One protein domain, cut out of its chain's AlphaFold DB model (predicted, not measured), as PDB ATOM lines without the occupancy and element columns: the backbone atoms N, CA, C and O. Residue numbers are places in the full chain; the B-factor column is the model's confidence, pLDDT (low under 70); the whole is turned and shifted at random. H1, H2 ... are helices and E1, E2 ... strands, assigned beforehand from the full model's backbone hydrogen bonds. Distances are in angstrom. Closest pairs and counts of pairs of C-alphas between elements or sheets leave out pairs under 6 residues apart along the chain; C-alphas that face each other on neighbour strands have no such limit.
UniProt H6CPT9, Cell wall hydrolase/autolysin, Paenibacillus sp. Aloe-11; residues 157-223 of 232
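AT A GLANCE: This is residues 157 to 223 of the 232 residues of the protein "Cell wall hydrolase/autolysin" of Paenibacillus sp. Aloe-11 (UniProt H6CPT9). A small three-stranded antiparallel sheet, E1 E2 E3, has a pair of short helices at one end of the domain, H2 beside it and H1 beyond H2, while a long loop, residues 177 to 198, reaches out to the other end. H2 only grazes the sheet, and the helices do not cover it. The printed part has 67 residues with two named helices and three named strands, in the order H1 H2 E1 E2 E3; the sheet order is E1 - E2 - E3. The class is mixed, helices and strands, with under half of the residues in named elements. The whole is only just compact, close to loose, with a radius of gyration of the C-alphas of 12.9 A, and it is elongated, spanning 39 by 21 by 19 A.

HOW THE PARTS SIT: E1, residues 199 to 201, E2, residues 209 to 214, and E3, residues 217 to 222, form a meander, each strand the antiparallel neighbour of the one before. E2 is the inner strand; E1 and E3 are the edge strands. The hairpin of E1 and E2 has an angle of 158 degrees between directions, with N 201 and O 211 within hydrogen-bond range at 2.9 A, and N 199 and O 213 at 3.1 A. The hairpin of E2 and E3 also has an angle of 158 degrees, with N 212 and O 219 at 2.9 A and N 221 and O 210 at 2.8 A. H2, residues 167 to 176, is on the sheet but only grazes it, with its residues 171 to 175. Its closest C-alphas to E1 are those of Ile 175 and Tyr 200, 7.7 A apart. H2 and E2 are near each other, with 5 pairs of C-alphas within 10 A. H1, residues 157 to 163, touches H2, the closest C-alphas being those of Ile 162 and Ala 170, 4.0 A apart. They run opposite ways at a steep tilt of 53 degrees. H1 is not on the sheet and is apart from E1, E2 and E3. Every O i to N i+4 pair is within hydrogen-bond range in H1 and H2.

IN THESE COORDINATES: E2 is 16.3 A from first to last C-alpha, E3 16.1 A and E1 6.6 A. E3 ends with C-alpha 222 at (122.637, 108.592, 151.993). H2 is 14.3 A long and begins with C-alpha 167 at (135.141, 113.089, 144.650). H1 is 10.1 A long and begins with C-alpha 157 at (140.323, 100.346, 151.742).

THE WHOLE: The C-alphas of Glu 164 and Asn 192 are the two farthest apart, 39.7 A. The printed part has no cut. The link from H2 to E1 is long, with 22 residues; that from E1 to E2 is short, and those from H1 to H2 and from E2 to E3 are tight. The mean pLDDT of the printed part is 77.8, and residues 178 to 197 are under 70.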
ATOM      1  N   GLU A 157     139.970  99.489 152.888       90.31
ATOM      2  CA  GLU A 157     140.323 100.346 151.742       90.31
ATOM      3  C   GLU A 157     139.113 101.095 151.161       90.31
ATOM      4  O   GLU A 157     139.191 102.288 150.883       90.31
ATOM      5  N   ILE A 158     137.954 100.436 151.039       87.81
ATOM      6  CA  ILE A 158     136.750 101.088 150.501       87.81
ATOM      7  C   ILE A 158     136.264 102.227 151.409       87.81
ATOM      8  O   ILE A 158     135.725 103.216 150.926       87.81
ATOM      9  N   LYS A 159     136.492 102.134 152.727       89.69
ATOM     10  CA  LYS A 159     136.196 103.222 153.668       89.69
ATOM     11  C   LYS A 159     137.083 104.434 153.382       89.69
ATOM     12  O   LYS A 159     136.575 105.550 153.350       89.69
ATOM     13  N   GLU A 160     138.379 104.214 153.189       92.50
ATOM     14  CA  GLU A 160     139.340 105.275 152.868       92.50
ATOM     15  C   GLU A 160     138.977 105.928 151.527       92.50
ATOM     16  O   GLU A 160     138.849 107.146 151.448       92.50
ATOM     17  N   GLN A 161     138.656 105.127 150.507       93.00
ATOM     18  CA  GLN A 161     138.197 105.623 149.205       93.00
ATOM     19  C   GLN A 161     136.933 106.492 149.315       93.00
ATOM     20  O   GLN A 161     136.861 107.540 148.680       93.00
ATOM     21  N   ILE A 162     135.951 106.084 150.127       90.38
ATOM     22  CA  ILE A 162     134.668 106.791 150.282       90.38
ATOM     23  C   ILE A 162     134.799 108.083 151.098       90.38
ATOM     24  O   ILE A 162     134.163 109.079 150.755       90.38
ATOM     25  N   TYR A 163     135.553 108.069 152.201       90.19
ATOM     26  CA  TYR A 163     135.556 109.177 153.166       90.19
ATOM     27  C   TYR A 163     136.789 110.081 153.097       90.19
ATOM     28  O   TYR A 163     136.722 111.211 153.575       90.19
ATOM     29  N   GLU A 164     137.900 109.595 152.546       91.81
ATOM     30  CA  GLU A 164     139.185 110.308 152.505       91.81
ATOM     31  C   GLU A 164     139.680 110.542 151.066       91.81
ATOM     32  O   GLU A 164     140.522 111.412 150.843       91.81
ATOM     33  N   GLY A 165     139.145 109.802 150.088       92.00
ATOM     34  CA  GLY A 165     139.434 109.977 148.666       92.00
ATOM     35  C   GLY A 165     138.861 111.266 148.071       92.00
ATOM     36  O   GLY A 165     138.029 111.955 148.665       92.00
ATOM     37  N   ASP A 166     139.296 111.588 146.851       96.00
ATOM     38  CA  ASP A 166     138.681 112.670 146.086       96.00
ATOM     39  C   ASP A 166     137.252 112.311 145.629       96.00
ATOM     40  O   ASP A 166     136.779 111.181 145.774       96.00
ATOM     41  N   LEU A 167     136.533 113.289 145.064       95.44
ATOM     42  CA  LEU A 167     135.141 113.089 144.650       95.44
ATOM     43  C   LEU A 167     134.969 111.940 143.651       95.44
ATOM     44  O   LEU A 167     133.937 111.276 143.682       95.44
ATOM     45  N   VAL A 168     135.929 111.721 142.752       95.50
ATOM     46  CA  VAL A 168     135.843 110.649 141.750       95.50
ATOM     47  C   VAL A 168     136.002 109.299 142.439       95.50
ATOM     48  O   VAL A 168     135.128 108.442 142.318       95.50
ATOM     49  N   THR A 169     137.047 109.162 143.251       95.75
ATOM     50  CA  THR A 169     137.360 107.956 144.020       95.75
ATOM     51  C   THR A 169     136.200 107.553 144.928       95.75
ATOM     52  O   THR A 169     135.777 106.396 144.917       95.75
ATOM     53  N   ALA A 170     135.622 108.505 145.665       93.75
ATOM     54  CA  ALA A 170     134.505 108.236 146.563       93.75
ATOM     55  C   ALA A 170     133.252 107.761 145.814       93.75
ATOM     56  O   ALA A 170     132.571 106.832 146.255       93.75
ATOM     57  N   ARG A 171     132.952 108.362 144.656       93.12
ATOM     58  CA  ARG A 171     131.804 107.981 143.818       93.12
ATOM     59  C   ARG A 171     131.978 106.596 143.215       93.12
ATOM     60  O   ARG A 171     131.056 105.788 143.294       93.12
ATOM     61  N   GLU A 172     133.149 106.297 142.660       92.44
ATOM     62  CA  GLU A 172     133.455 104.971 142.113       92.44
ATOM     63  C   GLU A 172     133.406 103.889 143.194       92.44
ATOM     64  O   GLU A 172     132.851 102.812 142.972       92.44
ATOM     65  N   ALA A 173     133.927 104.180 144.388       90.69
ATOM     66  CA  ALA A 173     133.857 103.273 145.526       90.69
ATOM     67  C   ALA A 173     132.410 103.001 145.968       90.69
ATOM     68  O   ALA A 173     132.058 101.846 146.207       90.69
ATOM     69  N   LEU A 174     131.547 104.023 146.013       87.00
ATOM     70  CA  LEU A 174     130.123 103.860 146.329       87.00
ATOM     71  C   LEU A 174     129.360 103.066 145.263       87.00
ATOM     72  O   LEU A 174     128.514 102.248 145.615       87.00
ATOM     73  N   ILE A 175     129.672 103.261 143.980       86.19
ATOM     74  CA  ILE A 175     129.087 102.471 142.884       86.19
ATOM     75  C   ILE A 175     129.495 100.996 143.016       86.19
ATOM     76  O   ILE A 175     128.663 100.105 142.874       86.19
ATOM     77  N   ARG A 176     130.768 100.724 143.334       85.50
ATOM     78  CA  ARG A 176     131.292  99.360 143.535       85.50
ATOM     79  C   ARG A 176     130.741  98.667 144.779       85.50
ATOM     80  O   ARG A 176     130.773  97.441 144.836       85.50
ATOM     81  N   LEU A 177     130.283  99.429 145.771       78.69
ATOM     82  CA  LEU A 177     129.741  98.891 147.019       78.69
ATOM     83  C   LEU A 177     128.428  98.112 146.801       78.69
ATOM     84  O   LEU A 177     128.064  97.367 147.706       78.69
ATOM     85  N   ASP A 178     127.761  98.292 145.642       60.28
ATOM     86  CA  ASP A 178     126.469  97.718 145.213       60.28
ATOM     87  C   ASP A 178     125.840  96.768 146.243       60.28
ATOM     88  O   ASP A 178     126.092  95.557 146.318       60.28
ATOM     89  N   THR A 179     125.111  97.397 147.160       56.53
ATOM     90  CA  THR A 179     124.704  96.807 148.425       56.53
ATOM     91  C   THR A 179     123.546  95.848 148.204       56.53
ATOM     92  O   THR A 179     122.473  96.264 147.766       56.53
ATOM     93  N   ARG A 180     123.685  94.600 148.670       46.44
ATOM     94  CA  ARG A 180     122.516  93.878 149.198       46.44
ATOM     95  C   ARG A 180     121.870  94.805 150.230       46.44
ATOM     96  O   ARG A 180     122.517  95.184 151.203       46.44
ATOM     97  N   SER A 181     120.664  95.252 149.911       45.88
ATOM     98  CA  SER A 181     120.031  96.474 150.395       45.88
ATOM     99  C   SER A 181     120.102  96.674 151.911       45.88
ATOM    100  O   SER A 181     119.565  95.880 152.674       45.88
ATOM    101  N   ILE A 182     120.697  97.791 152.344       47.72
ATOM    102  CA  ILE A 182     120.556  98.320 153.719       47.72
ATOM    103  C   ILE A 182     119.279  99.195 153.834       47.72
ATOM    104  O   ILE A 182     118.897  99.646 154.913       47.72
ATOM    105  N   HIS A 183     118.572  99.406 152.719       45.84
ATOM    106  CA  HIS A 183     117.307 100.136 152.633       45.84
ATOM    107  C   HIS A 183     116.135  99.189 152.339       45.84
ATOM    108  O   HIS A 183     116.365  98.120 151.766       45.84
ATOM    109  N   PRO A 184     114.892  99.549 152.730       50.25
ATOM    110  CA  PRO A 184     113.715  98.737 152.439       50.25
ATOM    111  C   PRO A 184     113.701  98.370 150.955       50.25
ATOM    112  O   PRO A 184     113.892  99.229 150.097       50.25
ATOM    113  N   PHE A 185     113.535  97.079 150.674       51.84
ATOM    114  CA  PHE A 185     113.460  96.553 149.319       51.84
ATOM    115  C   PHE A 185     112.277  97.213 148.602       51.84
ATOM    116  O   PHE A 185     111.123  96.878 148.863       51.84
ATOM    117  N   ILE A 186     112.561  98.187 147.739       56.16
ATOM    118  CA  ILE A 186     111.587  98.685 146.772       56.16
ATOM    119  C   ILE A 186     111.749  97.793 145.549       56.16
ATOM    120  O   ILE A 186     112.800  97.800 144.908       56.16
ATOM    121  N   GLU A 187     110.734  96.979 145.273       58.38
ATOM    122  CA  GLU A 187     110.721  96.093 144.113       58.38
ATOM    123  C   GLU A 187     110.725  96.940 142.833       58.38
ATOM    124  O   GLU A 187     109.757  97.640 142.533       58.38
ATOM    125  N   ALA A 188     111.847  96.918 142.114       59.59
ATOM    126  CA  ALA A 188     111.989  97.599 140.836       59.59
ATOM    127  C   ALA A 188     111.434  96.722 139.716       59.59
ATOM    128  O   ALA A 188     111.837  95.565 139.569       59.59
ATOM    129  N   HIS A 189     110.535  97.278 138.909       64.50
ATOM    130  CA  HIS A 189     110.045  96.609 137.718       64.50
ATOM    131  C   HIS A 189     110.914  97.034 136.534       64.50
ATOM    132  O   HIS A 189     111.167  98.215 136.295       64.50
ATOM    133  N   PHE A 190     111.376  96.053 135.763       64.69
ATOM    134  CA  PHE A 190     112.151  96.285 134.545       64.69
ATOM    135  C   PHE A 190     111.272  95.932 133.344       64.69
ATOM    136  O   PHE A 190     111.293  94.784 132.885       64.69
ATOM    137  N   PRO A 191     110.436  96.862 132.849       55.72
ATOM    138  CA  PRO A 191     109.607  96.594 131.688       55.72
ATOM    139  C   PRO A 191     110.508  96.484 130.453       55.72
ATOM    140  O   PRO A 191     110.932  97.489 129.900       55.72
ATOM    141  N   ASN A 192     110.780  95.249 130.022       57.25
ATOM    142  CA  ASN A 192     111.379  94.890 128.733       57.25
ATOM    143  C   ASN A 192     112.701  95.616 128.390       57.25
ATOM    144  O   ASN A 192     112.649  96.644 127.728       57.25
ATOM    145  N   THR A 193     113.883  95.074 128.728       53.28
ATOM    146  CA  THR A 193     115.100  95.129 127.870       53.28
ATOM    147  C   THR A 193     116.318  94.466 128.517       53.28
ATOM    148  O   THR A 193     116.497  94.466 129.729       53.28
ATOM    149  N   GLU A 194     117.180  93.928 127.659       53.25
ATOM    150  CA  GLU A 194     118.430  93.196 127.912       53.25
ATOM    151  C   GLU A 194     119.561  94.041 128.548       53.25
ATOM    152  O   GLU A 194     120.732  93.667 128.494       53.25
ATOM    153  N   LEU A 195     119.234  95.185 129.160       49.38
ATOM    154  CA  LEU A 195     120.181  96.112 129.778       49.38
ATOM    155  C   LEU A 195     119.705  96.488 131.187       49.38
ATOM    156  O   LEU A 195     118.902  97.398 131.377       49.38
ATOM    157  N   LEU A 196     120.250  95.802 132.194       59.19
ATOM    158  CA  LEU A 196     120.161  96.201 133.601       59.19
ATOM    159  C   LEU A 196     121.132  97.369 133.851       59.19
ATOM    160  O   LEU A 196     122.184  97.191 134.459       59.19
ATOM    161  N   SER A 197     120.841  98.557 133.313       64.88
ATOM    162  CA  SER A 197     121.667  99.744 133.562       64.88
ATOM    163  C   SER A 197     121.171 100.495 134.797       64.88
ATOM    164  O   SER A 197     120.088 101.081 134.772       64.88
ATOM    165  N   SER A 198     121.981 100.520 135.853       73.56
ATOM    166  CA  SER A 198     121.784 101.417 136.993       73.56
ATOM    167  C   SER A 198     122.368 102.791 136.679       73.56
ATOM    168  O   SER A 198     123.550 102.906 136.345       73.56
ATOM    169  N   VAL A 199     121.561 103.846 136.798       84.25
ATOM    170  CA  VAL A 199     122.041 105.231 136.654       84.25
ATOM    171  C   VAL A 199     122.300 105.819 138.033       84.25
ATOM    172  O   VAL A 199     121.409 105.830 138.881       84.25
ATOM    173  N   TYR A 200     123.504 106.353 138.235       86.75
ATOM    174  CA  TYR A 200     123.919 107.016 139.469       86.75
ATOM    175  C   TYR A 200     124.019 108.526 139.243       86.75
ATOM    176  O   TYR A 200     124.727 108.980 138.345       86.75
ATOM    177  N   MET A 201     123.329 109.314 140.066       90.19
ATOM    178  CA  MET A 201     123.320 110.776 139.979       90.19
ATOM    179  C   MET A 201     123.817 111.386 141.287       90.19
ATOM    180  O   MET A 201     123.138 111.327 142.313       90.19
ATOM    181  N   PHE A 202     124.994 112.007 141.233       91.94
ATOM    182  CA  PHE A 202     125.614 112.685 142.367       91.94
ATOM    183  C   PHE A 202     125.417 114.202 142.251       91.94
ATOM    184  O   PHE A 202     125.794 114.776 141.225       91.94
ATOM    185  N   PRO A 203     124.885 114.881 143.284       94.00
ATOM    186  CA  PRO A 203     124.893 116.337 143.343       94.00
ATOM    187  C   PRO A 203     126.314 116.901 143.213       94.00
ATOM    188  O   PRO A 203     127.315 116.246 143.528       94.00
ATOM    189  N   GLN A 204     126.417 118.142 142.743       92.94
ATOM    190  CA  GLN A 204     127.709 118.809 142.597       92.94
ATOM    191  C   GLN A 204     128.426 118.900 143.954       92.94
ATOM    192  O   GLN A 204     127.840 119.340 144.938       92.94
ATOM    193  N   GLY A 205     129.693 118.478 143.995       92.56
ATOM    194  CA  GLY A 205     130.498 118.484 145.222       92.56
ATOM    195  C   GLY A 205     130.123 117.418 146.260       92.56
ATOM    196  O   GLY A 205     130.703 117.411 147.337       92.56
ATOM    197  N   GLU A 206     129.185 116.520 145.953       90.00
ATOM    198  CA  GLU A 206     128.681 115.503 146.879       90.00
ATOM    199  C   GLU A 206     129.037 114.089 146.384       90.00
ATOM    200  O   GLU A 206     129.000 113.807 145.180       90.00
ATOM    201  N   ALA A 207     129.363 113.198 147.322       89.94
ATOM    202  CA  ALA A 207     129.554 111.767 147.065       89.94
ATOM    203  C   ALA A 207     128.637 110.909 147.947       89.94
ATOM    204  O   ALA A 207     127.971 110.009 147.452       89.94
ATOM    205  N   LEU A 208     128.530 111.227 149.240       89.19
ATOM    206  CA  LEU A 208     127.829 110.393 150.224       89.19
ATOM    207  C   LEU A 208     126.304 110.397 150.087       89.19
ATOM    208  O   LEU A 208     125.630 109.562 150.689       89.19
ATOM    209  N   ARG A 209     125.758 111.314 149.291       88.25
ATOM    210  CA  ARG A 209     124.337 111.379 148.975       88.25
ATOM    211  C   ARG A 209     124.151 111.407 147.468       88.25
ATOM    212  O   ARG A 209     124.644 112.313 146.803       88.25
ATOM    213  N   TYR A 210     123.424 110.433 146.942       86.81
ATOM    214  CA  TYR A 210     123.207 110.283 145.507       86.81
ATOM    215  C   TYR A 210     121.884 109.595 145.217       86.81
ATOM    216  O   TYR A 210     121.298 108.949 146.084       86.81
ATOM    217  N   PHE A 211     121.411 109.740 143.989       87.06
ATOM    218  CA  PHE A 211     120.226 109.046 143.518       87.06
ATOM    219  C   PHE A 211     120.617 107.855 142.651       87.06
ATOM    220  O   PHE A 211     121.553 107.952 141.854       87.06
ATOM    221  N   THR A 212     119.875 106.760 142.773       84.44
ATOM    222  CA  THR A 212     119.964 105.609 141.870       84.44
ATOM    223  C   THR A 212     118.659 105.448 141.117       84.44
ATOM    224  O   THR A 212     117.592 105.488 141.735       84.44
ATOM    225  N   VAL A 213     118.738 105.213 139.811       82.56
ATOM    226  CA  VAL A 213     117.597 104.770 139.002       82.56
ATOM    227  C   VAL A 213     117.832 103.323 138.603       82.56
ATOM    228  O   VAL A 213     118.805 103.030 137.908       82.56
ATOM    229  N   ASN A 214     116.943 102.442 139.059       78.00
ATOM    230  CA  ASN A 214     116.928 101.018 138.742       78.00
ATOM    231  C   ASN A 214     115.551 100.674 138.169       78.00
ATOM    232  O   ASN A 214     114.571 100.659 138.911       78.00
ATOM    233  N   GLY A 215     115.469 100.437 136.857       78.00
ATOM    234  CA  GLY A 215     114.187 100.230 136.182       78.00
ATOM    235  C   GLY A 215     113.308 101.476 136.297       78.00
ATOM    236  O   GLY A 215     113.703 102.557 135.861       78.00
ATOM    237  N   ASP A 216     112.140 101.328 136.912       77.81
ATOM    238  CA  ASP A 216     111.183 102.402 137.192       77.81
ATOM    239  C   ASP A 216     111.319 103.033 138.596       77.81
ATOM    240  O   ASP A 216     110.538 103.916 138.957       77.81
ATOM    241  N   VAL A 217     112.328 102.637 139.382       78.75
ATOM    242  CA  VAL A 217     112.515 103.099 140.766       78.75
ATOM    243  C   VAL A 217     113.642 104.122 140.876       78.75
ATOM    244  O   VAL A 217     114.803 103.826 140.594       78.75
ATOM    245  N   LEU A 218     113.308 105.309 141.392       82.81
ATOM    246  CA  LEU A 218     114.261 106.312 141.874       82.81
ATOM    247  C   LEU A 218     114.443 106.160 143.389       82.81
ATOM    248  O   LEU A 218     113.483 106.288 144.147       82.81
ATOM    249  N   SER A 219     115.674 105.938 143.841       82.06
ATOM    250  CA  SER A 219     116.014 105.851 145.266       82.06
ATOM    251  C   SER A 219     117.045 106.904 145.654       82.06
ATOM    252  O   SER A 219     117.993 107.148 144.912       82.06
ATOM    253  N   LEU A 220     116.869 107.519 146.825       82.88
ATOM    254  CA  LEU A 220     117.869 108.388 147.445       82.88
ATOM    255  C   LEU A 220     118.731 107.555 148.395       82.88
ATOM    256  O   LEU A 220     118.228 107.034 149.389       82.88
ATOM    257  N   MET A 221     120.026 107.493 148.114       81.19
ATOM    258  CA  MET A 221     121.028 106.880 148.978       81.19
ATOM    259  C   MET A 221     121.723 107.962 149.797       81.19
ATOM    260  O   MET A 221     122.072 109.023 149.273       81.19
ATOM    261  N   HIS A 222     121.919 107.698 151.087       80.75
ATOM    262  CA  HIS A 222     122.637 108.592 151.993       80.75
ATOM    263  C   HIS A 222     123.506 107.774 152.949       80.75
ATOM    264  O   HIS A 222     122.996 107.030 153.786       80.75
ATOM    265  N   TYR A 223     124.818 107.971 152.869       78.50
ATOM    266  CA  TYR A 223     125.804 107.393 153.778       78.50
ATOM    267  C   TYR A 223     126.225 108.414 154.834       78.50
ATOM    268  O   TYR A 223     126.621 109.533 154.522       78.50
TER     269      TYR A 223